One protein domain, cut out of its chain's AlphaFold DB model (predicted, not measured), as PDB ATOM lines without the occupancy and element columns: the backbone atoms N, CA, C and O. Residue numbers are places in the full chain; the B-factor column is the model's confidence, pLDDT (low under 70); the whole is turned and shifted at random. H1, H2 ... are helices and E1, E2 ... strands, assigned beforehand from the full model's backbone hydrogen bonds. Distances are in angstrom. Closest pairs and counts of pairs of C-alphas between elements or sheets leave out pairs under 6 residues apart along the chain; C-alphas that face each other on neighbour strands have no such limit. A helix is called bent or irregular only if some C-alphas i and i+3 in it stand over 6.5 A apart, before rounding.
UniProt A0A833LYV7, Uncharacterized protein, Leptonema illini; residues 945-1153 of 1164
ATOM      1  N   ARG A 945      32.929 -37.019 -53.423       87.44
ATOM      2  CA  ARG A 945      33.955 -35.993 -53.567       87.44
ATOM      3  C   ARG A 945      33.745 -35.101 -54.784       87.44
ATOM      4  O   ARG A 945      33.977 -33.893 -54.705       87.44
ATOM      5  N   LEU A 946      33.267 -35.643 -55.896       86.31
ATOM      6  CA  LEU A 946      32.889 -34.791 -57.016       86.31
ATOM      7  C   LEU A 946      31.801 -33.781 -56.601       86.31
ATOM      8  O   LEU A 946      31.856 -32.631 -57.028       86.31
ATOM      9  N   CYS A 947      30.901 -34.148 -55.688       89.25
ATOM     10  CA  CYS A 947      29.900 -33.243 -55.119       89.25
ATOM     11  C   CYS A 947      30.471 -32.218 -54.111       89.25
ATOM     12  O   CYS A 947      29.932 -31.118 -53.994       89.25
ATOM     13  N   LEU A 948      31.547 -32.552 -53.389       91.31
ATOM     14  CA  LEU A 948      32.152 -31.735 -52.322       91.31
ATOM     15  C   LEU A 948      32.857 -30.483 -52.849       91.31
ATOM     16  O   LEU A 948      33.790 -30.624 -53.628       91.31
ATOM     17  N   ASN A 949      32.566 -29.276 -52.356       93.06
ATOM     18  CA  ASN A 949      33.381 -28.109 -52.711       93.06
ATOM     19  C   ASN A 949      34.767 -28.186 -52.037       93.06
ATOM     20  O   ASN A 949      34.944 -27.901 -50.850       93.06
ATOM     21  N   GLU A 950      35.774 -28.561 -52.816       92.19
ATOM     22  CA  GLU A 950      37.121 -28.850 -52.334       92.19
ATOM     23  C   GLU A 950      37.888 -27.594 -51.898       92.19
ATOM     24  O   GLU A 950      38.723 -27.650 -50.989       92.19
ATOM     25  N   ALA A 951      37.618 -26.451 -52.534       94.12
ATOM     26  CA  ALA A 951      38.213 -25.174 -52.149       94.12
ATOM     27  C   ALA A 951      37.673 -24.714 -50.786       94.12
ATOM     28  O   ALA A 951      38.436 -24.271 -49.926       94.12
ATOM     29  N   LYS A 952      36.363 -24.874 -50.574       94.88
ATOM     30  CA  LYS A 952      35.680 -24.563 -49.316       94.88
ATOM     31  C   LYS A 952      36.140 -25.481 -48.191       94.88
ATOM     32  O   LYS A 952      36.503 -24.969 -47.139       94.88
ATOM     33  N   ALA A 953      36.246 -26.790 -48.433       94.25
ATOM     34  CA  ALA A 953      36.785 -27.730 -47.448       94.25
ATOM     35  C   ALA A 953      38.206 -27.336 -46.997       94.25
ATOM     36  O   ALA A 953      38.487 -27.273 -45.801       94.25
ATOM     37  N   ARG A 954      39.096 -26.975 -47.938       94.62
ATOM     38  CA  ARG A 954      40.449 -26.483 -47.611       94.62
ATOM     39  C   ARG A 954      40.427 -25.185 -46.806       94.62
ATOM     40  O   ARG A 954      41.170 -25.075 -45.834       94.62
ATOM     41  N   ALA A 955      39.585 -24.224 -47.183       95.06
ATOM     42  CA  ALA A 955      39.420 -22.970 -46.449       95.06
ATOM     43  C   ALA A 955      38.935 -23.211 -45.006       95.06
ATOM     44  O   ALA A 955      39.521 -22.688 -44.056       95.06
ATOM     45  N   GLU A 956      37.901 -24.034 -44.841       95.50
ATOM     46  CA  GLU A 956      37.296 -24.354 -43.548       95.50
ATOM     47  C   GLU A 956      38.271 -25.111 -42.640       95.50
ATOM     48  O   GLU A 956      38.496 -24.698 -41.501       95.50
ATOM     49  N   TYR A 957      38.917 -26.171 -43.137       96.25
ATOM     50  CA  TYR A 957      39.850 -26.974 -42.339       96.25
ATOM     51  C   TYR A 957      41.133 -26.206 -42.009       96.25
ATOM     52  O   TYR A 957      41.648 -26.316 -40.892       96.25
ATOM     53  N   ALA A 958      41.608 -25.342 -42.913       94.38
ATOM     54  CA  ALA A 958      42.715 -24.440 -42.619       94.38
ATOM     55  C   ALA A 958      42.374 -23.444 -41.504       94.38
ATOM     56  O   ALA A 958      43.269 -23.094 -40.748       94.38
ATOM     57  N   ALA A 959      41.117 -23.033 -41.322       94.25
ATOM     58  CA  ALA A 959      40.704 -22.146 -40.226       94.25
ATOM     59  C   ALA A 959      40.275 -22.890 -38.938       94.25
ATOM     60  O   ALA A 959      40.110 -22.273 -37.885       94.25
ATOM     61  N   MET A 960      40.104 -24.213 -38.992       95.88
ATOM     62  CA  MET A 960      39.497 -25.014 -37.921       95.88
ATOM     63  C   MET A 960      40.434 -25.265 -36.718       95.88
ATOM     64  O   MET A 960      41.572 -25.699 -36.903       95.88
ATOM     65  N   PRO A 961      39.992 -25.077 -35.458       95.00
ATOM     66  CA  PRO A 961      40.813 -25.376 -34.281       95.00
ATOM     67  C   PRO A 961      41.314 -26.828 -34.244       95.00
ATOM     68  O   PRO A 961      40.608 -27.746 -34.655       95.00
ATOM     69  N   ALA A 962      42.511 -27.048 -33.686       93.00
ATOM     70  CA  ALA A 962      43.133 -28.377 -33.607       93.00
ATOM     71  C   ALA A 962      42.247 -29.422 -32.905       93.00
ATOM     72  O   ALA A 962      42.158 -30.552 -33.368       93.00
ATOM     73  N   GLU A 963      41.559 -29.031 -31.827       95.19
ATOM     74  CA  GLU A 963      40.642 -29.906 -31.081       95.19
ATOM     75  C   GLU A 963      39.506 -30.442 -31.964       95.19
ATOM     76  O   GLU A 963      39.160 -31.619 -31.891       95.19
ATOM     77  N   GLU A 964      38.959 -29.600 -32.844       95.62
ATOM     78  CA  GLU A 964      37.874 -29.979 -33.750       95.62
ATOM     79  C   GLU A 964      38.380 -30.837 -34.921       95.62
ATOM     80  O   GLU A 964      37.729 -31.816 -35.288       95.62
ATOM     81  N   LEU A 965      39.574 -30.534 -35.453       95.38
ATOM     82  CA  LEU A 965      40.246 -31.373 -36.454       95.38
ATOM     83  C   LEU A 965      40.498 -32.789 -35.914       95.38
ATOM     84  O   LEU A 965      40.216 -33.772 -36.597       95.38
ATOM     85  N   PHE A 966      40.985 -32.905 -34.675       96.81
ATOM     86  CA  PHE A 966      41.217 -34.200 -34.029       96.81
ATOM     87  C   PHE A 966      39.912 -34.952 -33.796       96.81
ATOM     88  O   PHE A 966      39.820 -36.116 -34.177       96.81
ATOM     89  N   ARG A 967      38.877 -34.282 -33.276       95.38
ATOM     90  CA  ARG A 967      37.556 -34.888 -33.059       95.38
ATOM     91  C   ARG A 967      36.977 -35.489 -34.344       95.38
ATOM     92  O   ARG A 967      36.428 -36.587 -34.307       95.38
ATOM     93  N   ARG A 968      37.104 -34.777 -35.471       94.94
ATOM     94  CA  ARG A 968      36.628 -35.235 -36.788       94.94
ATOM     95  C   ARG A 968      37.483 -36.354 -37.391       94.94
ATOM     96  O   ARG A 968      36.952 -37.137 -38.161       94.94
ATOM     97  N   LEU A 969      38.765 -36.466 -37.050       95.25
ATOM     98  CA  LEU A 969      39.629 -37.567 -37.507       95.25
ATOM     99  C   LEU A 969      39.514 -38.824 -36.627       95.25
ATOM    100  O   LEU A 969      39.594 -39.936 -37.137       95.25
ATOM    101  N   GLU A 970      39.304 -38.667 -35.318       94.25
ATOM    102  CA  GLU A 970      39.133 -39.791 -34.384       94.25
ATOM    103  C   GLU A 970      37.828 -40.556 -34.624       94.25
ATOM    104  O   GLU A 970      37.804 -41.782 -34.520       94.25
ATOM    105  N   ASN A 971      36.750 -39.844 -34.963       89.12
ATOM    106  CA  ASN A 971      35.453 -40.430 -35.288       89.12
ATOM    107  C   ASN A 971      34.813 -39.684 -36.473       89.12
ATOM    108  O   ASN A 971      33.920 -38.853 -36.262       89.12
ATOM    109  N   PRO A 972      35.296 -39.920 -37.708       89.25
ATOM    110  CA  PRO A 972      34.813 -39.198 -38.873       89.25
ATOM    111  C   PRO A 972      33.368 -39.577 -39.176       89.25
ATOM    112  O   PRO A 972      33.023 -40.757 -39.276       89.25
ATOM    113  N   ALA A 973      32.524 -38.559 -39.343       87.50
ATOM    114  CA  ALA A 973      31.176 -38.765 -39.845       87.50
ATOM    115  C   ALA A 973      31.238 -39.273 -41.293       87.50
ATOM    116  O   ALA A 973      32.175 -38.957 -42.029       87.50
ATOM    117  N   THR A 974      30.217 -40.007 -41.733       86.56
ATOM    118  CA  THR A 974      30.155 -40.575 -43.091       86.56
ATOM    119  C   THR A 974      30.304 -39.501 -44.184       86.56
ATOM    120  O   THR A 974      30.950 -39.724 -45.202       86.56
ATOM    121  N   VAL A 975      29.819 -38.281 -43.920       85.81
ATOM    122  CA  VAL A 975      29.973 -37.104 -44.799       85.81
ATOM    123  C   VAL A 975      31.406 -36.560 -44.904       85.81
ATOM    124  O   VAL A 975      31.720 -35.890 -45.884       85.81
ATOM    125  N   ASP A 976      32.276 -36.841 -43.929       86.75
ATOM    126  CA  ASP A 976      33.671 -36.371 -43.901       86.75
ATOM    127  C   ASP A 976      34.632 -37.355 -44.600       86.75
ATOM    128  O   ASP A 976      35.744 -36.977 -44.975       86.75
ATOM    129  N   LEU A 977      34.202 -38.607 -44.820       88.44
ATOM    130  CA  LEU A 977      34.989 -39.669 -45.456       88.44
ATOM    131  C   LEU A 977      35.618 -39.303 -46.817       88.44
ATOM    132  O   LEU A 977      36.785 -39.653 -47.008       88.44
ATOM    133  N   PRO A 978      34.951 -38.581 -47.747       88.62
ATOM    134  CA  PRO A 978      35.587 -38.181 -49.007       88.62
ATOM    135  C   PRO A 978      36.699 -37.132 -48.832       88.62
ATOM    136  O   PRO A 978      37.442 -36.883 -49.777       88.62
ATOM    137  N   ALA A 979      36.829 -36.491 -47.665       91.75
ATOM    138  CA  ALA A 979      37.738 -35.363 -47.427       91.75
ATOM    139  C   ALA A 979      38.818 -35.625 -46.365       91.75
ATOM    140  O   ALA A 979      39.483 -34.681 -45.925       91.75
ATOM    141  N   LEU A 980      38.991 -36.879 -45.931       93.75
ATOM    142  CA  LEU A 980      39.899 -37.225 -44.831       93.75
ATOM    143  C   LEU A 980      41.361 -36.877 -45.116       93.75
ATOM    144  O   LEU A 980      42.086 -36.517 -44.195       93.75
ATOM    145  N   ASP A 981      41.784 -36.949 -46.375       91.75
ATOM    146  CA  ASP A 981      43.116 -36.550 -46.827       91.75
ATOM    147  C   ASP A 981      43.370 -35.047 -46.600       91.75
ATOM    148  O   ASP A 981      44.372 -34.676 -45.984       91.75
ATOM    149  N   ILE A 982      42.426 -34.186 -47.003       93.75
ATOM    150  CA  ILE A 982      42.492 -32.732 -46.774       93.75
ATOM    151  C   ILE A 982      42.465 -32.442 -45.266       93.75
ATOM    152  O   ILE A 982      43.245 -31.631 -44.759       93.75
ATOM    153  N   LEU A 983      41.569 -33.110 -44.533       95.56
ATOM    154  CA  LEU A 983      41.400 -32.921 -43.094       95.56
ATOM    155  C   LEU A 983      42.669 -33.315 -42.315       95.56
ATOM    156  O   LEU A 983      43.122 -32.568 -41.443       95.56
ATOM    157  N   ALA A 984      43.280 -34.453 -42.662       95.75
ATOM    158  CA  ALA A 984      44.528 -34.925 -42.070       95.75
ATOM    159  C   ALA A 984      45.699 -33.985 -42.389       95.75
ATOM    160  O   ALA A 984      46.471 -33.643 -41.490       95.75
ATOM    161  N   ALA A 985      45.802 -33.500 -43.631       94.81
ATOM    162  CA  ALA A 985      46.830 -32.540 -44.019       94.81
ATOM    163  C   ALA A 985      46.733 -31.229 -43.217       94.81
ATOM    164  O   ALA A 985      47.750 -30.731 -42.728       94.81
ATOM    165  N   ALA A 986      45.521 -30.701 -43.004       96.06
ATOM    166  CA  ALA A 986      45.297 -29.519 -42.169       96.06
ATOM    167  C   ALA A 986      45.671 -29.761 -40.692       96.06
ATOM    168  O   ALA A 986      46.327 -28.920 -40.071       96.06
ATOM    169  N   ALA A 987      45.318 -30.927 -40.137       96.44
ATOM    170  CA  ALA A 987      45.670 -31.307 -38.768       96.44
ATOM    171  C   ALA A 987      47.191 -31.415 -38.563       96.44
ATOM    172  O   ALA A 987      47.724 -30.893 -37.580       96.44
ATOM    173  N   ILE A 988      47.904 -32.027 -39.513       95.31
ATOM    174  CA  ILE A 988      49.370 -32.136 -39.486       95.31
ATOM    175  C   ILE A 988      50.022 -30.761 -39.663       95.31
ATOM    176  O   ILE A 988      50.966 -30.433 -38.941       95.31
ATOM    177  N   ALA A 989      49.518 -29.933 -40.581       93.88
ATOM    178  CA  ALA A 989      50.037 -28.587 -40.803       93.88
ATOM    179  C   ALA A 989      49.948 -27.710 -39.542       93.88
ATOM    180  O   ALA A 989      50.858 -26.918 -39.283       93.88
ATOM    181  N   ARG A 990      48.884 -27.884 -38.750       93.31
ATOM    182  CA  ARG A 990      48.612 -27.126 -37.523       93.31
ATOM    183  C   ARG A 990      49.319 -27.675 -36.282       93.31
ATOM    184  O   ARG A 990      49.849 -26.887 -35.501       93.31
ATOM    185  N   SER A 991      49.331 -28.994 -36.097       93.44
ATOM    186  CA  SER A 991      49.714 -29.626 -34.821       93.44
ATOM    187  C   SER A 991      50.847 -30.655 -34.931       93.44
ATOM    188  O   SER A 991      51.270 -31.221 -33.920       93.44
ATOM    189  N   GLY A 992      51.366 -30.908 -36.137       91.56
ATOM    190  CA  GLY A 992      52.464 -31.847 -36.374       91.56
ATOM    191  C   GLY A 992      52.153 -33.261 -35.877       91.56
ATOM    192  O   GLY A 992      51.072 -33.792 -36.122       91.56
ATOM    193  N   ALA A 993      53.093 -33.864 -35.143       92.06
ATOM    194  CA  ALA A 993      53.011 -35.252 -34.671       92.06
ATOM    195  C   ALA A 993      51.769 -35.571 -33.813       92.06
ATOM    196  O   ALA A 993      51.345 -36.723 -33.766       92.06
ATOM    197  N   GLN A 994      51.142 -34.573 -33.176       94.38
ATOM    198  CA  GLN A 994      49.914 -34.783 -32.394       94.38
ATOM    199  C   GLN A 994      48.732 -35.269 -33.252       94.38
ATOM    200  O   GLN A 994      47.808 -35.873 -32.719       94.38
ATOM    201  N   ALA A 995      48.772 -35.057 -34.572       94.88
ATOM    202  CA  ALA A 995      47.740 -35.519 -35.498       94.88
ATOM    203  C   ALA A 995      47.824 -37.021 -35.838       94.88
ATOM    204  O   ALA A 995      46.900 -37.542 -36.463       94.88
ATOM    205  N   LEU A 996      48.891 -37.730 -35.436       95.50
ATOM    206  CA  LEU A 996      49.125 -39.120 -35.847       95.50
ATOM    207  C   LEU A 996      48.003 -40.071 -35.403       95.50
ATOM    208  O   LEU A 996      47.462 -40.800 -36.226       95.50
ATOM    209  N   GLN A 997      47.629 -40.065 -34.120       95.69
ATOM    210  CA  GLN A 997      46.621 -41.000 -33.592       95.69
ATOM    211  C   GLN A 997      45.206 -40.748 -34.150       95.69
ATOM    212  O   GLN A 997      44.573 -41.712 -34.599       95.69
ATOM    213  N   PRO A 998      44.719 -39.491 -34.224       96.19
ATOM    214  CA  PRO A 998      43.495 -39.180 -34.963       96.19
ATOM    215  C   PRO A 998      43.567 -39.627 -36.429       96.19
ATOM    216  O   PRO A 998      42.656 -40.284 -36.924       96.19
ATOM    217  N   GLY A 999      44.679 -39.352 -37.117       94.88
ATOM    218  CA  GLY A 999      44.875 -39.724 -38.519       94.88
ATOM    219  C   GLY A 999      44.864 -41.236 -38.774       94.88
ATOM    220  O   GLY A 999      44.240 -41.695 -39.728       94.88
ATOM    221  N   LEU A1000      45.480 -42.033 -37.895       95.00
ATOM    222  CA  LEU A1000      45.425 -43.498 -37.963       95.00
ATOM    223  C   LEU A1000      44.008 -44.036 -37.719       95.00
ATOM    224  O   LEU A1000      43.637 -45.059 -38.292       95.00
ATOM    225  N   SER A1001      43.210 -43.361 -36.887       95.00
ATOM    226  CA  SER A1001      41.801 -43.717 -36.666       95.00
ATOM    227  C   SER A1001      40.971 -43.480 -37.931       95.00
ATOM    228  O   SER A1001      40.246 -44.377 -38.365       95.00
ATOM    229  N   ALA A1002      41.170 -42.335 -38.593       94.56
ATOM    230  CA  ALA A1002      40.570 -42.036 -39.891       94.56
ATOM    231  C   ALA A1002      40.993 -43.043 -40.979       94.56
ATOM    232  O   ALA A1002      40.143 -43.532 -41.724       94.56
ATOM    233  N   LEU A1003      42.281 -43.411 -41.035       93.44
ATOM    234  CA  LEU A1003      42.792 -44.418 -41.972       93.44
ATOM    235  C   LEU A1003      42.113 -45.775 -41.756       93.44
ATOM    236  O   LEU A1003      41.585 -46.346 -42.705       93.44
ATOM    237  N   ARG A1004      42.047 -46.262 -40.509       91.88
ATOM    238  CA  ARG A1004      41.352 -47.521 -40.191       91.88
ATOM    239  C   ARG A1004      39.884 -47.481 -40.596       91.88
ATOM    240  O   ARG A1004      39.394 -48.452 -41.161       91.88
ATOM    241  N   ARG A1005      39.191 -46.365 -40.348       90.06
ATOM    242  CA  ARG A1005      37.795 -46.199 -40.772       90.06
ATOM    243  C   ARG A1005      37.655 -46.261 -42.292       90.06
ATOM    244  O   ARG A1005      36.711 -46.873 -42.774       90.06
ATOM    245  N   ARG A1006      38.583 -45.672 -43.046       87.62
ATOM    246  CA  ARG A1006      38.531 -45.679 -44.512       87.62
ATOM    247  C   ARG A1006      38.814 -47.058 -45.119       87.62
ATOM    248  O   ARG A1006      38.152 -47.415 -46.090       87.62
ATOM    249  N   LEU A1007      39.727 -47.829 -44.520       87.44
ATOM    250  CA  LEU A1007      40.077 -49.195 -44.942       87.44
ATOM    251  C   LEU A1007      38.931 -50.208 -44.753       87.44
ATOM    252  O   LEU A1007      38.917 -51.221 -45.438       87.44
ATOM    253  N   GLN A1008      37.945 -49.934 -43.886       85.75
ATOM    254  CA  GLN A1008      36.771 -50.808 -43.690       85.75
ATOM    255  C   GLN A1008      35.885 -50.955 -44.938       85.75
ATOM    256  O   GLN A1008      35.063 -51.864 -44.982       85.75
ATOM    257  N   TYR A1009      36.034 -50.060 -45.916       83.69
ATOM    258  CA  TYR A1009      35.228 -50.030 -47.134       83.69
ATOM    259  C   TYR A1009      35.945 -50.606 -48.362       83.69
ATOM    260  O   TYR A1009      35.394 -50.529 -49.455       83.69
ATOM    261  N   LEU A1010      37.165 -51.135 -48.204       79.31
ATOM    262  CA  LEU A1010      37.861 -51.825 -49.291       79.31
ATOM    263  C   LEU A1010      37.303 -53.236 -49.496       79.31
ATOM    264  O   LEU A1010      36.922 -53.920 -48.535       79.31
ATOM    265  N   ASN A1011      37.249 -53.649 -50.756       69.44
ATOM    266  CA  ASN A1011      36.823 -54.967 -51.170       69.44
ATOM    267  C   ASN A1011      37.979 -55.974 -50.982       69.44
ATOM    268  O   ASN A1011      39.155 -55.685 -51.163       69.44
ATOM    269  N   ASP A1012      37.639 -57.174 -50.536       66.12
ATOM    270  CA  ASP A1012      38.547 -58.310 -50.397       66.12
ATOM    271  C   ASP A1012      38.518 -59.248 -51.615       66.12
ATOM    272  O   ASP A1012      39.334 -60.160 -51.665       66.12
ATOM    273  N   GLN A1013      37.604 -59.031 -52.570       53.72
ATOM    274  CA  GLN A1013      37.330 -59.952 -53.682       53.72
ATOM    275  C   GLN A1013      37.683 -59.414 -55.080       53.72
ATOM    276  O   GLN A1013      37.807 -60.219 -55.988       53.72
ATOM    277  N   TYR A1014      37.854 -58.096 -55.271       52.84
ATOM    278  CA  TYR A1014      38.171 -57.487 -56.580       52.84
ATOM    279  C   TYR A1014      39.209 -56.346 -56.433       52.84
ATOM    280  O   TYR A1014      38.833 -55.216 -56.116       52.84
ATOM    281  N   PRO A1015      40.517 -56.597 -56.652       51.69
ATOM    282  CA  PRO A1015      41.609 -55.664 -56.318       51.69
ATOM    283  C   PRO A1015      41.896 -54.547 -57.352       51.69
ATOM    284  O   PRO A1015      42.919 -53.853 -57.255       51.69
ATOM    285  N   HIS A1016      41.026 -54.336 -58.346       53.59
ATOM    286  CA  HIS A1016      41.310 -53.442 -59.482       53.59
ATOM    287  C   HIS A1016      40.852 -51.983 -59.287       53.59
ATOM    288  O   HIS A1016      41.398 -51.084 -59.924       53.59
ATOM    289  N   TYR A1017      39.920 -51.698 -58.367       54.03
ATOM    290  CA  TYR A1017      39.300 -50.364 -58.263       54.03
ATOM    291  C   TYR A1017      40.031 -49.361 -57.352       54.03
ATOM    292  O   TYR A1017      39.853 -48.148 -57.519       54.03
ATOM    293  N   SER A1018      40.903 -49.811 -56.439       53.81
ATOM    294  CA  SER A1018      41.680 -48.937 -55.538       53.81
ATOM    295  C   SER A1018      42.504 -47.864 -56.253       53.81
ATOM    296  O   SER A1018      42.768 -46.799 -55.690       53.81
ATOM    297  N   ASP A1019      42.921 -48.129 -57.492       57.47
ATOM    298  CA  ASP A1019      43.806 -47.243 -58.258       57.47
ATOM    299  C   ASP A1019      43.084 -45.948 -58.683       57.47
ATOM    300  O   ASP A1019      43.704 -44.890 -58.871       57.47
ATOM    301  N   HIS A1020      41.750 -45.992 -58.731       58.16
ATOM    302  CA  HIS A1020      40.891 -44.854 -59.048       58.16
ATOM    303  C   HIS A1020      40.491 -44.036 -57.800       58.16
ATOM    304  O   HIS A1020      40.172 -42.845 -57.916       58.16
ATOM    305  N   ASP A1021      40.590 -44.612 -56.594       70.25
ATOM    306  CA  ASP A1021      40.253 -43.958 -55.324       70.25
ATOM    307  C   ASP A1021      41.459 -43.252 -54.677       70.25
ATOM    308  O   ASP A1021      42.241 -43.782 -53.885       70.25
ATOM    309  N   TYR A1022      41.607 -41.975 -54.998       69.94
ATOM    310  CA  TYR A1022      42.721 -41.147 -54.534       69.94
ATOM    311  C   TYR A1022      42.673 -40.798 -53.037       69.94
ATOM    312  O   TYR A1022      43.708 -40.419 -52.485       69.94
ATOM    313  N   VAL A1023      41.516 -40.877 -52.366       75.94
ATOM    314  CA  VAL A1023      41.414 -40.508 -50.939       75.94
ATOM    315  C   VAL A1023      42.121 -41.555 -50.089       75.94
ATOM    316  O   VAL A1023      42.923 -41.208 -49.216       75.94
ATOM    317  N   ILE A1024      41.858 -42.834 -50.362       78.88
ATOM    318  CA  ILE A1024      42.421 -43.927 -49.572       78.88
ATOM    319  C   ILE A1024      43.912 -44.145 -49.842       78.88
ATOM    320  O   ILE A1024      44.652 -44.472 -48.918       78.88
ATOM    321  N   SER A1025      44.366 -43.851 -51.061       78.56
ATOM    322  CA  SER A1025      45.776 -43.943 -51.456       78.56
ATOM    323  C   SER A1025      46.631 -42.784 -50.921       78.56
ATOM    324  O   SER A1025      47.783 -42.986 -50.536       78.56
ATOM    325  N   ARG A1026      46.085 -41.560 -50.824       83.06
ATOM    326  CA  ARG A1026      46.840 -40.379 -50.345       83.06
ATOM    327  C   ARG A1026      46.936 -40.285 -48.829       83.06
ATOM    328  O   ARG A1026      47.970 -39.860 -48.317       83.06
ATOM    329  N   LEU A1027      45.886 -40.664 -48.103       90.94
ATOM    330  CA  LEU A1027      45.849 -40.566 -46.644       90.94
ATOM    331  C   LEU A1027      47.058 -41.228 -45.940       90.94
ATOM    332  O   LEU A1027      47.681 -40.548 -45.120       90.94
ATOM    333  N   PRO A1028      47.459 -42.482 -46.237       91.38
ATOM    334  CA  PRO A1028      48.641 -43.077 -45.614       91.38
ATOM    335  C   PRO A1028      49.930 -42.329 -45.985       91.38
ATOM    336  O   PRO A1028      50.745 -42.076 -45.102       91.38
ATOM    337  N   VAL A1029      50.092 -41.878 -47.235       88.31
ATOM    338  CA  VAL A1029      51.263 -41.086 -47.668       88.31
ATOM    339  C   VAL A1029      51.370 -39.765 -46.895       88.31
ATOM    340  O   VAL A1029      52.460 -39.393 -46.456       88.31
ATOM    341  N   ILE A1030      50.245 -39.082 -46.658       90.50
ATOM    342  CA  ILE A1030      50.181 -37.855 -45.845       90.50
ATOM    343  C   ILE A1030      50.630 -38.130 -44.403       90.50
ATOM    344  O   ILE A1030      51.391 -37.349 -43.832       90.50
ATOM    345  N   LEU A1031      50.193 -39.243 -43.809       93.12
ATOM    346  CA  LEU A1031      50.565 -39.615 -42.441       93.12
ATOM    347  C   LEU A1031      52.052 -39.977 -42.319       93.12
ATOM    348  O   LEU A1031      52.682 -39.623 -41.321       93.12
ATOM    349  N   LEU A1032      52.634 -40.618 -43.338       91.19
ATOM    350  CA  LEU A1032      54.051 -40.998 -43.364       91.19
ATOM    351  C   LEU A1032      55.010 -39.792 -43.301       91.19
ATOM    352  O   LEU A1032      56.138 -39.931 -42.829       91.19
ATOM    353  N   GLN A1033      54.547 -38.587 -43.654       87.56
ATOM    354  CA  GLN A1033      55.300 -37.331 -43.492       87.56
ATOM    355  C   GLN A1033      55.611 -36.987 -42.018       87.56
ATOM    356  O   GLN A1033      56.445 -36.121 -41.746       87.56
ATOM    357  N   LEU A1034      54.967 -37.653 -41.050       90.38
ATOM    358  CA  LEU A1034      55.251 -37.510 -39.615       90.38
ATOM    359  C   LEU A1034      56.487 -38.308 -39.150       90.38
ATOM    360  O   LEU A1034      56.921 -38.134 -38.009       90.38
ATOM    361  N   GLY A1035      57.080 -39.135 -40.018       89.44
ATOM    362  CA  GLY A1035      58.348 -39.828 -39.781       89.44
ATOM    363  C   GLY A1035      58.215 -41.289 -39.335       89.44
ATOM    364  O   GLY A1035      57.194 -41.942 -39.539       89.44
ATOM    365  N   GLU A1036      59.280 -41.815 -38.723       89.56
ATOM    366  CA  GLU A1036      59.463 -43.251 -38.435       89.56
ATOM    367  C   GLU A1036      58.348 -43.865 -37.568       89.56
ATOM    368  O   GLU A1036      57.981 -45.025 -37.752       89.56
ATOM    369  N   GLU A1037      57.775 -43.096 -36.637       91.56
ATOM    370  CA  GLU A1037      56.670 -43.561 -35.789       91.56
ATOM    371  C   GLU A1037      55.393 -43.827 -36.601       91.56
ATOM    372  O   GLU A1037      54.726 -44.839 -36.390       91.56
ATOM    373  N   ALA A1038      55.086 -42.963 -37.574       92.12
ATOM    374  CA  ALA A1038      53.956 -43.154 -38.478       92.12
ATOM    375  C   ALA A1038      54.189 -44.333 -39.428       92.12
ATOM    376  O   ALA A1038      53.275 -45.125 -39.653       92.12
ATOM    377  N   TRP A1039      55.424 -44.485 -39.918       93.31
ATOM    378  CA  TRP A1039      55.822 -45.613 -40.761       93.31
ATOM    379  C   TRP A1039      55.598 -46.954 -40.056       93.31
ATOM    380  O   TRP A1039      54.892 -47.809 -40.584       93.31
ATOM    381  N   ARG A1040      56.071 -47.099 -38.810       93.44
ATOM    382  CA  ARG A1040      55.840 -48.313 -38.003       93.44
ATOM    383  C   ARG A1040      54.362 -48.569 -37.722       93.44
ATOM    384  O   ARG A1040      53.938 -49.719 -37.689       93.44
ATOM    385  N   ALA A1041      53.576 -47.518 -37.489       94.75
ATOM    386  CA  ALA A1041      52.148 -47.669 -37.235       94.75
ATOM    387  C   ALA A1041      51.388 -48.163 -38.479       94.75
ATOM    388  O   ALA A1041      50.536 -49.041 -38.358       94.75
ATOM    389  N   ILE A1042      51.715 -47.638 -39.664       94.38
ATOM    390  CA  ILE A1042      51.111 -48.061 -40.935       94.38
ATOM    391  C   ILE A1042      51.577 -49.468 -41.327       94.38
ATOM    392  O   ILE A1042      50.747 -50.282 -41.725       94.38
ATOM    393  N   GLU A1043      52.858 -49.794 -41.134       94.00
ATOM    394  CA  GLU A1043      53.377 -51.160 -41.288       94.00
ATOM    395  C   GLU A1043      52.660 -52.145 -40.342       94.00
ATOM    396  O   GLU A1043      52.324 -53.262 -40.732       94.00
ATOM    397  N   GLY A1044      52.351 -51.722 -39.113       94.62
ATOM    398  CA  GLY A1044      51.517 -52.488 -38.186       94.62
ATOM    399  C   GLY A1044      50.135 -52.808 -38.766       94.62
ATOM    400  O   GLY A1044      49.752 -53.974 -38.807       94.62
ATOM    401  N   ILE A1045      49.427 -51.800 -39.289       93.31
ATOM    402  CA  ILE A1045      48.101 -51.979 -39.915       93.31
ATOM    403  C   ILE A1045      48.189 -52.887 -41.154       93.31
ATOM    404  O   ILE A1045      47.321 -53.737 -41.352       93.31
ATOM    405  N   TYR A1046      49.242 -52.748 -41.965       90.50
ATOM    406  CA  TYR A1046      49.506 -53.621 -43.113       90.50
ATOM    407  C   TYR A1046      49.626 -55.093 -42.683       90.50
ATOM    408  O   TYR A1046      48.986 -55.972 -43.260       90.50
ATOM    409  N   ASN A1047      50.385 -55.361 -41.619       90.38
ATOM    410  CA  ASN A1047      50.610 -56.715 -41.111       90.38
ATOM    411  C   ASN A1047      49.388 -57.320 -40.394       90.38
ATOM    412  O   ASN A1047      49.244 -58.541 -40.359       90.38
ATOM    413  N   GLU A1048      48.500 -56.492 -39.837       90.00
ATOM    414  CA  GLU A1048      47.252 -56.922 -39.187       90.00
ATOM    415  C   GLU A1048      46.209 -57.484 -40.178       90.00
ATOM    416  O   GLU A1048      45.289 -58.181 -39.751       90.00
ATOM    417  N   ASN A1049      46.359 -57.240 -41.489       82.69
ATOM    418  CA  ASN A1049      45.385 -57.612 -42.527       82.69
ATOM    419  C   ASN A1049      45.983 -58.571 -43.583       82.69
ATOM    420  O   ASN A1049      46.054 -58.237 -44.766       82.69
ATOM    421  N   PRO A1050      46.426 -59.788 -43.206       75.19
ATOM    422  CA  PRO A1050      47.195 -60.663 -44.093       75.19
ATOM    423  C   PRO A1050      46.408 -61.228 -45.288       75.19
ATOM    424  O   PRO A1050      47.045 -61.670 -46.238       75.19
ATOM    425  N   GLN A1051      45.075 -61.220 -45.241       77.25
ATOM    426  CA  GLN A1051      44.197 -61.841 -46.246       77.25
ATOM    427  C   GLN A1051      43.442 -60.824 -47.121       77.25
ATOM    428  O   GLN A1051      42.660 -61.232 -47.965       77.25
ATOM    429  N   ASN A1052      43.626 -59.514 -46.908       79.56
ATOM    430  CA  ASN A1052      42.968 -58.485 -47.721       79.56
ATOM    431  C   ASN A1052      43.993 -57.860 -48.679       79.56
ATOM    432  O   ASN A1052      44.857 -57.080 -48.262       79.56
ATOM    433  N   GLU A1053      43.919 -58.248 -49.949       80.44
ATOM    434  CA  GLU A1053      44.883 -57.843 -50.974       80.44
ATOM    435  C   GLU A1053      44.803 -56.356 -51.313       80.44
ATOM    436  O   GLU A1053      45.838 -55.716 -51.489       80.44
ATOM    437  N   GLU A1054      43.607 -55.765 -51.304       79.94
ATOM    438  CA  GLU A1054      43.415 -54.348 -51.627       79.94
ATOM    439  C   GLU A1054      44.001 -53.431 -50.537       79.94
ATOM    440  O   GLU A1054      44.739 -52.486 -50.837       79.94
ATOM    441  N   ILE A1055      43.795 -53.758 -49.252       86.19
ATOM    442  CA  ILE A1055      44.458 -53.070 -48.126       86.19
ATOM    443  C   ILE A1055      45.980 -53.170 -48.274       86.19
ATOM    444  O   ILE A1055      46.692 -52.177 -48.080       86.19
ATOM    445  N   LYS A1056      46.497 -54.353 -48.623       85.44
ATOM    446  CA  LYS A1056      47.934 -54.557 -48.831       85.44
ATOM    447  C   LYS A1056      48.460 -53.754 -50.012       85.44
ATOM    448  O   LYS A1056      49.530 -53.163 -49.885       85.44
ATOM    449  N   LYS A1057      47.730 -53.696 -51.122       83.44
ATOM    450  CA  LYS A1057      48.095 -52.909 -52.303       83.44
ATOM    451  C   LYS A1057      48.186 -51.425 -51.952       83.44
ATOM    452  O   LYS A1057      49.232 -50.813 -52.176       83.44
ATOM    453  N   VAL A1058      47.155 -50.870 -51.309       84.25
ATOM    454  CA  VAL A1058      47.102 -49.452 -50.908       84.25
ATOM    455  C   VAL A1058      48.217 -49.101 -49.918       84.25
ATOM    456  O   VAL A1058      48.997 -48.172 -50.146       84.25
ATOM    457  N   LEU A1059      48.328 -49.844 -48.813       89.25
ATOM    458  CA  LEU A1059      49.311 -49.542 -47.769       89.25
ATOM    459  C   LEU A1059      50.741 -49.889 -48.201       89.25
ATOM    460  O   LEU A1059      51.670 -49.152 -47.875       89.25
ATOM    461  N   GLY A1060      50.927 -50.970 -48.960       86.38
ATOM    462  CA  GLY A1060      52.216 -51.368 -49.522       86.38
ATOM    463  C   GLY A1060      52.759 -50.326 -50.495       86.38
ATOM    464  O   GLY A1060      53.918 -49.927 -50.368       86.38
ATOM    465  N   SER A1061      51.908 -49.806 -51.385       83.38
ATOM    466  CA  SER A1061      52.268 -48.709 -52.293       83.38
ATOM    467  C   SER A1061      52.677 -47.452 -51.522       83.38
ATOM    468  O   SER A1061      53.684 -46.823 -51.845       83.38
ATOM    469  N   ALA A1062      51.954 -47.113 -50.449       85.25
ATOM    470  CA  ALA A1062      52.304 -45.979 -49.596       85.25
ATOM    471  C   ALA A1062      53.647 -46.171 -48.863       85.25
ATOM    472  O   ALA A1062      54.433 -45.231 -48.778       85.25
ATOM    473  N   LEU A1063      53.936 -47.376 -48.358       86.56
ATOM    474  CA  LEU A1063      55.190 -47.698 -47.657       86.56
ATOM    475  C   LEU A1063      56.420 -47.696 -48.582       86.56
ATOM    476  O   LEU A1063      57.533 -47.487 -48.098       86.56
ATOM    477  N   GLN A1064      56.220 -47.922 -49.884       81.94
ATOM    478  CA  GLN A1064      57.261 -47.868 -50.919       81.94
ATOM    479  C   GLN A1064      57.434 -46.472 -51.539       81.94
ATOM    480  O   GLN A1064      58.399 -46.249 -52.272       81.94
ATOM    481  N   ALA A1065      56.520 -45.535 -51.269       75.31
ATOM    482  CA  ALA A1065      56.572 -44.190 -51.827       75.31
ATOM    483  C   ALA A1065      57.815 -43.423 -51.339       75.31
ATOM    484  O   ALA A1065      58.193 -43.494 -50.167       75.31
ATOM    485  N   ASP A1066      58.434 -42.642 -52.229       70.81
ATOM    486  CA  ASP A1066      59.562 -41.779 -51.868       70.81
ATOM    487  C   ASP A1066      59.071 -40.566 -51.058       70.81
ATOM    488  O   ASP A1066      58.623 -39.550 -51.600       70.81
ATOM    489  N   ILE A1067      59.115 -40.688 -49.728       70.88
ATOM    490  CA  ILE A1067      58.699 -39.649 -48.774       70.88
ATOM    491  C   ILE A1067      59.833 -38.621 -48.646       70.88
ATOM    492  O   ILE A1067      60.550 -38.548 -47.644       70.88
ATOM    493  N   THR A1068      60.016 -37.809 -49.683       65.62
ATOM    494  CA  THR A1068      60.857 -36.612 -49.593       65.62
ATOM    495  C   THR A1068      60.091 -35.476 -48.919       65.62
ATOM    496  O   THR A1068      58.866 -35.377 -49.012       65.62
ATOM    497  N   ALA A1069      60.812 -34.603 -48.205       61.97
ATOM    498  CA  ALA A1069      60.203 -33.428 -47.591       61.97
ATOM    499  C   ALA A1069      59.521 -32.565 -48.675       61.97
ATOM    500  O   ALA A1069      60.155 -32.300 -49.703       61.97
ATOM    501  N   PRO A1070      58.278 -32.086 -48.462       66.12
ATOM    502  CA  PRO A1070      57.559 -31.331 -49.480       66.12
ATOM    503  C   PRO A1070      58.352 -30.100 -49.930       66.12
ATOM    504  O   PRO A1070      58.876 -29.344 -49.103       66.12
ATOM    505  N   ALA A1071      58.428 -29.873 -51.244       66.50
ATOM    506  CA  ALA A1071      59.100 -28.703 -51.798       66.50
ATOM    507  C   ALA A1071      58.491 -27.414 -51.225       66.50
ATOM    508  O   ALA A1071      57.270 -27.248 -51.191       66.50
ATOM    509  N   THR A1072      59.334 -26.485 -50.767       74.00
ATOM    510  CA  THR A1072      58.870 -25.222 -50.177       74.00
ATOM    511  C   THR A1072      58.132 -24.384 -51.224       74.00
ATOM    512  O   THR A1072      58.699 -24.075 -52.273       74.00
ATOM    513  N   LEU A1073      56.874 -24.015 -50.955       83.88
ATOM    514  CA  LEU A1073      56.101 -23.163 -51.857       83.88
ATOM    515  C   LEU A1073      56.677 -21.737 -51.879       83.88
ATOM    516  O   LEU A1073      57.125 -21.234 -50.845       83.88
ATOM    517  N   PRO A1074      56.677 -21.065 -53.044       81.50
ATOM    518  CA  PRO A1074      57.054 -19.661 -53.131       81.50
ATOM    519  C   PRO A1074      56.040 -18.775 -52.381       81.50
ATOM    520  O   PRO A1074      54.881 -19.164 -52.232       81.50
ATOM    521  N   PRO A1075      56.443 -17.570 -51.938       79.81
ATOM    522  CA  PRO A1075      55.531 -16.633 -51.284       79.81
ATOM    523  C   PRO A1075      54.380 -16.234 -52.217       79.81
ATOM    524  O   PRO A1075      54.585 -16.033 -53.419       79.81
ATOM    525  N   LEU A1076      53.175 -16.093 -51.657       85.19
ATOM    526  CA  LEU A1076      51.988 -15.696 -52.412       85.19
ATOM    527  C   LEU A1076      52.076 -14.225 -52.852       85.19
ATOM    528  O   LEU A1076      52.587 -13.368 -52.131       85.19
ATOM    529  N   SER A1077      51.553 -13.931 -54.045       77.50
ATOM    530  CA  SER A1077      51.511 -12.586 -54.632       77.50
ATOM    531  C   SER A1077      50.071 -12.086 -54.776       77.50
ATOM    532  O   SER A1077      49.141 -12.872 -54.969       77.50
ATOM    533  N   GLU A1078      49.892 -10.765 -54.713       75.94
ATOM    534  CA  GLU A1078      48.632 -10.085 -55.058       75.94
ATOM    535  C   GLU A1078      48.462  -9.939 -56.585       75.94
ATOM    536  O   GLU A1078      47.342  -9.921 -57.102       75.94
ATOM    537  N   GLU A1079      49.570  -9.900 -57.339       75.81
ATOM    538  CA  GLU A1079      49.570  -9.666 -58.790       75.81
ATOM    539  C   GLU A1079      49.284 -10.931 -59.611       75.81
ATOM    540  O   GLU A1079      48.769 -10.841 -60.726       75.81
ATOM    541  N   SER A1080      49.625 -12.123 -59.111       80.00
ATOM    542  CA  SER A1080      49.477 -13.381 -59.859       80.00
ATOM    543  C   SER A1080      49.177 -14.567 -58.937       80.00
ATOM    544  O   SER A1080      49.816 -14.680 -57.891       80.00
ATOM    545  N   PRO A1081      48.239 -15.458 -59.316       86.31
ATOM    546  CA  PRO A1081      47.952 -16.665 -58.549       86.31
ATOM    547  C   PRO A1081      49.146 -17.628 -58.579       86.31
ATOM    548  O   PRO A1081      49.789 -17.811 -59.618       86.31
ATOM    549  N   LEU A1082      49.420 -18.277 -57.448       89.00
ATOM    550  CA  LEU A1082      50.323 -19.419 -57.395       89.00
ATOM    551  C   LEU A1082      49.583 -20.635 -57.949       89.00
ATOM    552  O   LEU A1082      48.693 -21.160 -57.288       89.00
ATOM    553  N   LEU A1083      49.947 -21.063 -59.159       88.31
ATOM    554  CA  LEU A1083      49.409 -22.274 -59.773       88.31
ATOM    555  C   LEU A1083      50.187 -23.502 -59.299       88.31
ATOM    556  O   LEU A1083      51.408 -23.592 -59.470       88.31
ATOM    557  N   LEU A1084      49.450 -24.455 -58.751       88.12
ATOM    558  CA  LEU A1084      49.936 -25.709 -58.218       88.12
ATOM    559  C   LEU A1084      49.353 -26.874 -59.018       88.12
ATOM    560  O   LEU A1084      48.167 -26.894 -59.359       88.12
ATOM    561  N   VAL A1085      50.206 -27.850 -59.297       83.56
ATOM    562  CA  VAL A1085      49.866 -29.123 -59.934       83.56
ATOM    563  C   VAL A1085      50.243 -30.251 -58.987       83.56
ATOM    564  O   VAL A1085      51.129 -30.095 -58.143       83.56
ATOM    565  N   HIS A1086      49.553 -31.376 -59.094       79.06
ATOM    566  CA  HIS A1086      49.884 -32.540 -58.287       79.06
ATOM    567  C   HIS A1086      51.250 -33.107 -58.720       79.06
ATOM    568  O   HIS A1086      51.503 -33.265 -59.912       79.06
ATOM    569  N   ALA A1087      52.156 -33.343 -57.768       63.78
ATOM    570  CA  ALA A1087      53.549 -33.712 -58.042       63.78
ATOM    571  C   ALA A1087      53.762 -35.221 -58.236       63.78
ATOM    572  O   ALA A1087      54.793 -35.632 -58.764       63.78
ATOM    573  N   LEU A1088      52.803 -36.043 -57.805       57.91
ATOM    574  CA  LEU A1088      52.822 -37.483 -58.041       57.91
ATOM    575  C   LEU A1088      52.217 -37.744 -59.419       57.91
ATOM    576  O   LEU A1088      51.062 -37.398 -59.639       57.91
ATOM    577  N   SER A1089      52.985 -38.343 -60.328       47.12
ATOM    578  CA  SER A1089      52.501 -38.871 -61.606       47.12
ATOM    579  C   SER A1089      51.753 -40.183 -61.362       47.12
ATOM    580  O   SER A1089      52.326 -41.263 -61.489       47.12
ATOM    581  N   HIS A1090      50.499 -40.069 -60.929       51.56
ATOM    582  CA  HIS A1090      49.556 -41.181 -60.806       51.56
ATOM    583  C   HIS A1090      48.397 -40.965 -61.798       51.56
ATOM    584  O   HIS A1090      47.917 -39.828 -61.865       51.56
ATOM    585  N   PRO A1091      47.899 -41.992 -62.514       46.22
ATOM    586  CA  PRO A1091      46.806 -41.839 -63.488       46.22
ATOM    587  C   PRO A1091      45.581 -41.083 -62.935       46.22
ATOM    588  O   PRO A1091      45.064 -40.168 -63.560       46.22
ATOM    589  N   SER A1092      45.187 -41.350 -61.684       50.34
ATOM    590  CA  SER A1092      44.053 -40.679 -61.010       50.34
ATOM    591  C   SER A1092      44.309 -39.239 -60.512       50.34
ATOM    592  O   SER A1092      43.414 -38.593 -59.945       50.34
ATOM    593  N   SER A1093      45.520 -38.712 -60.712       54.81
ATOM    594  CA  SER A1093      45.913 -37.345 -60.333       54.81
ATOM    595  C   SER A1093      46.051 -36.381 -61.516       54.81
ATOM    596  O   SER A1093      46.257 -35.180 -61.304       54.81
ATOM    597  N   GLU A1094      45.893 -36.881 -62.745       60.34
ATOM    598  CA  GLU A1094      45.885 -36.058 -63.951       60.34
ATOM    599  C   GLU A1094      44.717 -35.057 -63.942       60.34
ATOM    600  O   GLU A1094      43.668 -35.270 -63.333       60.34
ATOM    601  N   GLY A1095      44.939 -33.881 -64.537       68.25
ATOM    602  CA  GLY A1095      43.909 -32.845 -64.658       68.25
ATOM    603  C   GLY A1095      43.551 -32.067 -63.382       68.25
ATOM    604  O   GLY A1095      42.721 -31.158 -63.444       68.25
ATOM    605  N   ARG A1096      44.172 -32.360 -62.229       81.25
ATOM    606  CA  ARG A1096      43.958 -31.624 -60.967       81.25
ATOM    607  C   ARG A1096      44.889 -30.427 -60.845       81.25
ATOM    608  O   ARG A1096      46.112 -30.563 -60.792       81.25
ATOM    609  N   THR A1097      44.304 -29.247 -60.699       86.94
ATOM    610  CA  THR A1097      45.043 -28.005 -60.467       86.94
ATOM    611  C   THR A1097      44.467 -27.251 -59.281       86.94
ATOM    612  O   THR A1097      43.268 -27.291 -59.008       86.94
ATOM    613  N   LEU A1098      45.343 -26.574 -58.550       91.00
ATOM    614  CA  LEU A1098      44.968 -25.712 -57.441       91.00
ATOM    615  C   LEU A1098      45.638 -24.360 -57.654       91.00
ATOM    616  O   LEU A1098      46.819 -24.300 -57.986       91.00
ATOM    617  N   SER A1099      44.913 -23.268 -57.463       91.62
ATOM    618  CA  SER A1099      45.499 -21.935 -57.463       91.62
ATOM    619  C   SER A1099      45.189 -21.205 -56.168       91.62
ATOM    620  O   SER A1099      44.075 -21.280 -55.649       91.62
ATOM    621  N   ILE A1100      46.201 -20.528 -55.627       92.69
ATOM    622  CA  ILE A1100      46.072 -19.728 -54.410       92.69
ATOM    623  C   ILE A1100      46.526 -18.306 -54.728       92.69
ATOM    624  O   ILE A1100      47.636 -18.091 -55.225       92.69
ATOM    625  N   LYS A1101      45.669 -17.322 -54.454       91.56
ATOM    626  CA  LYS A1101      45.945 -15.905 -54.712       91.56
ATOM    627  C   LYS A1101      45.605 -15.058 -53.494       91.56
ATOM    628  O   LYS A1101      44.549 -15.235 -52.894       91.56
ATOM    629  N   ARG A1102      46.456 -14.085 -53.162       90.25
ATOM    630  CA  ARG A1102      46.101 -13.063 -52.171       90.25
ATOM    631  C   ARG A1102      45.175 -12.019 -52.812       90.25
ATOM    632  O   ARG A1102      45.456 -11.511 -53.896       90.25
ATOM    633  N   THR A1103      44.067 -11.719 -52.148       86.62
ATOM    634  CA  THR A1103      43.024 -10.775 -52.576       86.62
ATOM    635  C   THR A1103      42.645  -9.838 -51.426       86.62
ATOM    636  O   THR A1103      43.030 -10.074 -50.281       86.62
ATOM    637  N   GLU A1104      41.859  -8.796 -51.712       80.38
ATOM    638  CA  GLU A1104      41.324  -7.891 -50.678       80.38
ATOM    639  C   GLU A1104      40.417  -8.617 -49.662       80.38
ATOM    640  O   GLU A1104      40.315  -8.190 -48.514       80.38
ATOM    641  N   GLU A1105      39.809  -9.742 -50.054       78.81
ATOM    642  CA  GLU A1105      38.918 -10.563 -49.219       78.81
ATOM    643  C   GLU A1105      39.653 -11.680 -48.447       78.81
ATOM    644  O   GLU A1105      39.029 -12.423 -47.691       78.81
ATOM    645  N   GLY A1106      40.975 -11.807 -48.615       89.44
ATOM    646  CA  GLY A1106      41.792 -12.868 -48.018       89.44
ATOM    647  C   GLY A1106      42.545 -13.703 -49.056       89.44
ATOM    648  O   GLY A1106      42.917 -13.218 -50.124       89.44
ATOM    649  N   LEU A1107      42.805 -14.967 -48.744       91.56
ATOM    650  CA  LEU A1107      43.394 -15.948 -49.653       91.56
ATOM    651  C   LEU A1107      42.277 -16.620 -50.447       91.56
ATOM    652  O   LEU A1107      41.465 -17.347 -49.876       91.56
ATOM    653  N   GLN A1108      42.253 -16.389 -51.753       93.56
ATOM    654  CA  GLN A1108      41.358 -17.070 -52.675       93.56
ATOM    655  C   GLN A1108      41.974 -18.404 -53.090       93.56
ATOM    656  O   GLN A1108      43.107 -18.443 -53.575       93.56
ATOM    657  N   ILE A1109      41.206 -19.473 -52.914       94.56
ATOM    658  CA  ILE A1109      41.532 -20.840 -53.307       94.56
ATOM    659  C   ILE A1109      40.638 -21.193 -54.492       94.56
ATOM    660  O   ILE A1109      39.415 -21.073 -54.397       94.56
ATOM    661  N   GLU A1110      41.232 -21.647 -55.588       94.00
ATOM    662  CA  GLU A1110      40.508 -22.204 -56.729       94.00
ATOM    663  C   GLU A1110      41.021 -23.612 -57.015       94.00
ATOM    664  O   GLU A1110      42.188 -23.787 -57.360       94.00
ATOM    665  N   PHE A1111      40.157 -24.611 -56.867       92.12
ATOM    666  CA  PHE A1111      40.440 -25.992 -57.252       92.12
ATOM    667  C   PHE A1111      39.776 -26.271 -58.595       92.12
ATOM    668  O   PHE A1111      38.617 -25.908 -58.791       92.12
ATOM    669  N   SER A1112      40.495 -26.907 -59.515       88.38
ATOM    670  CA  SER A1112      39.951 -27.333 -60.801       88.38
ATOM    671  C   SER A1112      40.330 -28.773 -61.127       88.38
ATOM    672  O   SER A1112      41.471 -29.187 -60.918       88.38
ATOM    673  N   LEU A1113      39.366 -29.503 -61.681       83.38
ATOM    674  CA  LEU A1113      39.489 -30.867 -62.190       83.38
ATOM    675  C   LEU A1113      39.084 -30.872 -63.670       83.38
ATOM    676  O   LEU A1113      38.014 -30.357 -64.008       83.38
ATOM    677  N   THR A1114      39.929 -31.422 -64.543       76.38
ATOM    678  CA  THR A1114      39.688 -31.520 -65.995       76.38
ATOM    679  C   THR A1114      39.987 -32.923 -66.515       76.38
ATOM    680  O   THR A1114      41.067 -33.420 -66.222       76.38
ATOM    681  N   GLY A1115      39.105 -33.506 -67.335       63.06
ATOM    682  CA  GLY A1115      39.354 -34.814 -67.967       63.06
ATOM    683  C   GLY A1115      39.252 -35.983 -66.988       63.06
ATOM    684  O   GLY A1115      40.008 -36.941 -67.073       63.06
ATOM    685  N   PHE A1116      38.387 -35.865 -65.974       66.88
ATOM    686  CA  PHE A1116      38.154 -36.960 -65.038       66.88
ATOM    687  C   PHE A1116      37.111 -37.911 -65.617       66.88
ATOM    688  O   PHE A1116      35.965 -37.508 -65.807       66.88
ATOM    689  N   HIS A1117      37.517 -39.157 -65.852       65.88
ATOM    690  CA  HIS A1117      36.649 -40.230 -66.322       65.88
ATOM    691  C   HIS A1117      36.320 -41.178 -65.166       65.88
ATOM    692  O   HIS A1117      37.197 -41.563 -64.391       65.88
ATOM    693  N   LEU A1118      35.047 -41.552 -65.055       63.09
ATOM    694  CA  LEU A1118      34.565 -42.564 -64.117       63.09
ATOM    695  C   LEU A1118      33.613 -43.499 -64.864       63.09
ATOM    696  O   LEU A1118      32.478 -43.094 -65.075       63.09
ATOM    697  N   HIS A1119      34.086 -44.687 -65.271       55.28
ATOM    698  CA  HIS A1119      33.310 -45.805 -65.855       55.28
ATOM    699  C   HIS A1119      32.081 -45.387 -66.682       55.28
ATOM    700  O   HIS A1119      30.951 -45.655 -66.279       55.28
ATOM    701  N   SER A1120      32.292 -44.624 -67.759       51.44
ATOM    702  CA  SER A1120      31.249 -44.057 -68.640       51.44
ATOM    703  C   SER A1120      30.167 -43.203 -67.937       51.44
ATOM    704  O   SER A1120      29.389 -42.516 -68.591       51.44
ATOM    705  N   LEU A1121      30.132 -43.125 -66.599       56.72
ATOM    706  CA  LEU A1121      29.204 -42.358 -65.766       56.72
ATOM    707  C   LEU A1121      29.357 -40.858 -66.004       56.72
ATOM    708  O   LEU A1121      28.367 -40.134 -66.066       56.72
ATOM    709  N   LEU A1122      30.599 -40.395 -66.106       64.75
ATOM    710  CA  LEU A1122      30.940 -39.001 -66.355       64.75
ATOM    711  C   LEU A1122      32.169 -38.950 -67.270       64.75
ATOM    712  O   LEU A1122      33.293 -38.891 -66.758       64.75
ATOM    713  N   PRO A1123      31.992 -38.996 -68.599       60.59
ATOM    714  CA  PRO A1123      33.091 -38.735 -69.517       60.59
ATOM    715  C   PRO A1123      33.527 -37.272 -69.354       60.59
ATOM    716  O   PRO A1123      32.697 -36.359 -69.341       60.59
ATOM    717  N   ASP A1124      34.828 -37.042 -69.171       63.94
ATOM    718  CA  ASP A1124      35.421 -35.701 -69.123       63.94
ATOM    719  C   ASP A1124      34.819 -34.738 -68.085       63.94
ATOM    720  O   ASP A1124      34.648 -33.536 -68.345       63.94
ATOM    721  N   ALA A1125      34.531 -35.224 -66.873       66.12
ATOM    722  CA  ALA A1125      33.979 -34.376 -65.823       66.12
ATOM    723  C   ALA A1125      34.879 -33.151 -65.576       66.12
ATOM    724  O   ALA A1125      36.091 -33.258 -65.345       66.12
ATOM    725  N   LYS A1126      34.265 -31.961 -65.614       77.19
ATOM    726  CA  LYS A1126      34.921 -30.677 -65.339       77.19
ATOM    727  C   LYS A1126      34.305 -30.044 -64.112       77.19
ATOM    728  O   LYS A1126      33.088 -29.899 -64.013       77.19
ATOM    729  N   LYS A1127      35.161 -29.612 -63.196       84.56
ATOM    730  CA  LYS A1127      34.731 -28.958 -61.966       84.56
ATOM    731  C   LYS A1127      35.680 -27.837 -61.599       84.56
ATOM    732  O   LYS A1127      36.892 -28.019 -61.660       84.56
ATOM    733  N   THR A1128      35.118 -26.707 -61.181       88.62
ATOM    734  CA  THR A1128      35.868 -25.585 -60.618       88.62
ATOM    735  C   THR A1128      35.192 -25.123 -59.337       88.62
ATOM    736  O   THR A1128      34.051 -24.665 -59.360       88.62
ATOM    737  N   ASP A1129      35.928 -25.206 -58.237       91.69
ATOM    738  CA  ASP A1129      35.505 -24.784 -56.908       91.69
ATOM    739  C   ASP A1129      36.269 -23.536 -56.487       91.69
ATOM    740  O   ASP A1129      37.463 -23.405 -56.760       91.69
ATOM    741  N   ARG A1130      35.598 -22.629 -55.773       92.94
ATOM    742  CA  ARG A1130      36.204 -21.404 -55.237       92.94
ATOM    743  C   ARG A1130      35.797 -21.169 -53.792       92.94
ATOM    744  O   ARG A1130      34.628 -21.336 -53.448       92.94
ATOM    745  N   ALA A1131      36.746 -20.720 -52.979       94.88
ATOM    746  CA  ALA A1131      36.507 -20.262 -51.614       94.88
ATOM    747  C   ALA A1131      37.565 -19.242 -51.175       94.88
ATOM    748  O   ALA A1131      38.632 -19.149 -51.781       94.88
ATOM    749  N   ASN A1132      37.272 -18.505 -50.104       92.69
ATOM    750  CA  ASN A1132      38.191 -17.549 -49.491       92.69
ATOM    751  C   ASN A1132      38.469 -17.941 -48.032       92.69
ATOM    752  O   ASN A1132      37.569 -18.407 -47.333       92.69
ATOM    753  N   VAL A1133      39.692 -17.703 -47.555       94.50
ATOM    754  CA  VAL A1133      40.082 -17.856 -46.142       94.50
ATOM    755  C   VAL A1133      40.945 -16.676 -45.690       94.50
ATOM    756  O   VAL A1133      41.620 -16.046 -46.499       94.50
ATOM    757  N   ALA A1134      40.925 -16.332 -44.401       93.19
ATOM    758  CA  ALA A1134      41.693 -15.196 -43.894       93.19
ATOM    759  C   ALA A1134      43.214 -15.389 -44.075       93.19
ATOM    760  O   ALA A1134      43.739 -16.494 -43.945       93.19
ATOM    761  N   VAL A1135      43.931 -14.286 -44.324       90.06
ATOM    762  CA  VAL A1135      45.387 -14.271 -44.583       90.06
ATOM    763  C   VAL A1135      46.208 -14.840 -43.420       90.06
ATOM    764  O   VAL A1135      47.289 -15.373 -43.631       90.06
ATOM    765  N   GLU A1136      45.694 -14.787 -42.191       91.75
ATOM    766  CA  GLU A1136      46.355 -15.378 -41.018       91.75
ATOM    767  C   GLU A1136      46.539 -16.904 -41.112       91.75
ATOM    768  O   GLU A1136      47.427 -17.449 -40.461       91.75
ATOM    769  N   TYR A1137      45.762 -17.586 -41.960       93.38
ATOM    770  CA  TYR A1137      45.862 -19.032 -42.180       93.38
ATOM    771  C   TYR A1137      46.783 -19.414 -43.349       93.38
ATOM    772  O   TYR A1137      46.874 -20.598 -43.673       93.38
ATOM    773  N   GLU A1138      47.491 -18.452 -43.958       91.94
ATOM    774  CA  GLU A1138      48.383 -18.667 -45.111       91.94
ATOM    775  C   GLU A1138      49.393 -19.790 -44.869       91.94
ATOM    776  O   GLU A1138      49.510 -20.708 -45.679       91.94
ATOM    777  N   GLU A1139      50.077 -19.766 -43.724       90.12
ATOM    778  CA  GLU A1139      51.093 -20.766 -43.385       90.12
ATOM    779  C   GLU A1139      50.488 -22.168 -43.233       90.12
ATOM    780  O   GLU A1139      51.026 -23.139 -43.766       90.12
ATOM    781  N   THR A1140      49.342 -22.279 -42.549       91.88
ATOM    782  CA  THR A1140      48.665 -23.572 -42.358       91.88
ATOM    783  C   THR A1140      48.146 -24.119 -43.687       91.88
ATOM    784  O   THR A1140      48.354 -25.294 -43.979       91.88
ATOM    785  N   LEU A1141      47.514 -23.275 -44.510       93.25
ATOM    786  CA  LEU A1141      46.966 -23.659 -45.809       93.25
ATOM    787  C   LEU A1141      48.066 -24.117 -46.773       93.25
ATOM    788  O   LEU A1141      47.970 -25.204 -47.339       93.25
ATOM    789  N   CYS A1142      49.123 -23.317 -46.939       91.00
ATOM    790  CA  CYS A1142      50.240 -23.653 -47.819       91.00
ATOM    791  C   CYS A1142      50.909 -24.963 -47.387       91.00
ATOM    792  O   CYS A1142      51.192 -25.810 -48.232       91.00
ATOM    793  N   ARG A1143      51.093 -25.169 -46.076       90.62
ATOM    794  CA  ARG A1143      51.656 -26.412 -45.543       90.62
ATOM    795  C   ARG A1143      50.738 -27.618 -45.746       90.62
ATOM    796  O   ARG A1143      51.233 -28.687 -46.088       90.62
ATOM    797  N   ALA A1144      49.427 -27.469 -45.566       92.62
ATOM    798  CA  ALA A1144      48.469 -28.548 -45.811       92.62
ATOM    799  C   ALA A1144      48.477 -28.975 -47.289       92.62
ATOM    800  O   ALA A1144      48.639 -30.152 -47.597       92.62
ATOM    801  N   VAL A1145      48.429 -28.008 -48.206       91.25
ATOM    802  CA  VAL A1145      48.462 -28.243 -49.658       91.25
ATOM    803  C   VAL A1145      49.778 -28.900 -50.114       91.25
ATOM    804  O   VAL A1145      49.782 -29.730 -51.022       91.25
ATOM    805  N   GLN A1146      50.900 -28.587 -49.463       88.44
ATOM    806  CA  GLN A1146      52.172 -29.279 -49.691       88.44
ATOM    807  C   GLN A1146      52.139 -30.744 -49.248       88.44
ATOM    808  O   GLN A1146      52.611 -31.608 -49.982       88.44
ATOM    809  N   LEU A1147      51.600 -31.022 -48.056       88.69
ATOM    810  CA  LEU A1147      51.460 -32.387 -47.530       88.69
ATOM    811  C   LEU A1147      50.548 -33.236 -48.415       88.69
ATOM    812  O   LEU A1147      50.796 -34.418 -48.614       88.69
ATOM    813  N   GLU A1148      49.536 -32.600 -48.994       87.69
ATOM    814  CA  GLU A1148      48.662 -33.163 -50.013       87.69
ATOM    815  C   GLU A1148      49.394 -33.563 -51.316       87.69
ATOM    816  O   GLU A1148      48.819 -34.300 -52.115       87.69
ATOM    817  N   GLY A1149      50.631 -33.114 -51.550       82.88
ATOM    818  CA  GLY A1149      51.420 -33.453 -52.742       82.88
ATOM    819  C   GLY A1149      51.330 -32.438 -53.889       82.88
ATOM    820  O   GLY A1149      51.740 -32.744 -55.008       82.88
ATOM    821  N   TYR A1150      50.812 -31.229 -53.648       86.38
ATOM    822  CA  TYR A1150      50.817 -30.155 -54.644       86.38
ATOM    823  C   TYR A1150      52.159 -29.414 -54.682       86.38
ATOM    824  O   TYR A1150      52.700 -29.008 -53.652       86.38
ATOM    825  N   ALA A1151      52.654 -29.163 -55.893       85.12
ATOM    826  CA  ALA A1151      53.880 -28.415 -56.151       85.12
ATOM    827  C   ALA A1151      53.664 -27.323 -57.216       85.12
ATOM    828  O   ALA A1151      52.721 -27.404 -58.006       85.12
ATOM    829  N   PRO A1152      54.519 -26.283 -57.275       85.12
ATOM    830  CA  PRO A1152      54.415 -25.242 -58.293       85.12
ATOM    831  C   PRO A1152      54.509 -25.818 -59.707       85.12
ATOM    832  O   PRO A1152      55.413 -26.601 -60.002       85.12
ATOM    833  N   ALA A1153      53.616 -25.388 -60.600       78.25
ATOM    834  CA  ALA A1153      53.672 -25.787 -62.002       78.25
ATOM    835  C   ALA A1153      55.031 -25.407 -62.616       78.25
ATOM    836  O   ALA A1153      55.464 -24.251 -62.530       78.25
TER     837      ALA A1153
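What this domain is: This is residues 945 to 1153 of the 1164 residues of an uncharacterized protein of Leptonema illini (UniProt A0A833LYV7). A twisted sheet of five strands, with H1 and H7 over one face, sits beside an up-and-down bundle made of H3b, H4, H5 and H6, each running against the one before it. The bent helix H3 folds back on itself: its arm H3a, between the two parts, packs on H1 and H7 and also on H4, and H2 packs on both arms. The 209 printed residues include seven named helices and five named strands, in the order H1 H2 H3 H4 H5 H6 E1 E2 E3 E4 H7 E5. The sheet runs E4 E3 E2 E1 E5, antiparallel, and the class is mixed, helices and strands. The whole is compact, with a radius of gyration of the C-alphas of 16.7 A, and spans 54 by 42 by 31 A.

How they stand to each other: H1, residues 950 to 959, is on the sheet of E1, residues 1082 to 1086, E2, 1096 to 1103, E3, 1106 to 1118, E4, 1122 to 1133, and E5, 1150 to 1152. Its height over the sheet is 7.9 A, and it runs along the strands, at 7 degrees to E4 on the local plane. H3, residues 974 to 1007, was assigned as one helix by its hydrogen bonds but is bent, with C-alphas 990 and 993 9.7 A apart; its arms are H3a, 974 to 990, and H3b, 993 to 1007. H2, residues 962 to 970, forms a hairpin with H3a, the closest C-alphas being those of Leu 965 and Ala 987, 5.9 A. H3a touches H1 with residues 979 to 986 alone, the closest C-alphas being those of Ala 958 and Ala 986, 5.7 A. H4, residues 1022 to 1032, forms a hairpin with H3b, at a shallow tilt of 30 degrees, with the C-alphas of Arg 1006 and Ile 1024 closest at 6.6 A. H5, residues 1036 to 1048, and H6, residues 1053 to 1064, form a hairpin at a shallow tilt of 20 degrees, with the C-alphas of Tyr 1046 and Lys 1056 closest at 6.0 A. H6 touches H4 with residues 1058 to 1063 alone, closest at the C-alphas of Val 1029 and Ala 1062, 5.4 A. E1 E2 E3 E4 are a meander, each strand the antiparallel neighbour of the one before. Within hydrogen-bond range are N 1084 and O 1098, 2.7 A, between E1 and E2; N 1099 and O 1110, 2.8 A, between E2 and E3; N 1129 and O 1111, 2.8 A, between E3 and E4; and N 1085 and O 1151, 2.9 A, between E1 and E5. H7, residues 1135 to 1147, is on the same face as H1, two layers with the sheet, at a height over the sheet of 8.7 A. It touches H3a, about perpendicular at 74 degrees, with the C-alphas of Ala 985 and Ala 1144 closest at 4.7 A. In H1, H2, H5 and H6 every O i to N i+4 pair is within hydrogen-bond range; in H3a 9 of 13 are, in H3b 9 of 11, in H4 5 of 7 and in H7 7 of 9.

Where its parts are: H1 begins at C-alpha 950, (37.121, -28.850, -52.334). From first to last C-alpha H3a measures 23.5 A, H3b 21.6 A, H7 19.3 A and H5 18.3 A. E3 measures 34.5 A and bends by 64 degrees at residue 1115; E4 measures 30.6 A and bends by 52 degrees at residue 1125. E5 ends at C-alpha 1152, (54.415, -25.242, -58.293).

The domain as a whole: The two C-alphas farthest apart, those of Gln 1051 and Glu 1104, are 54.2 A apart. The printed part has no cut. The links H3 to H4, residues 1008 to 1021, and H6 to E1, residues 1065 to 1081, are long. The mean pLDDT of the printed part is 83.9; 35 residues are under 70, namely 1011 to 1020, 1022, 1068 to 1071, 1087 to 1095 and 1115 to 1125.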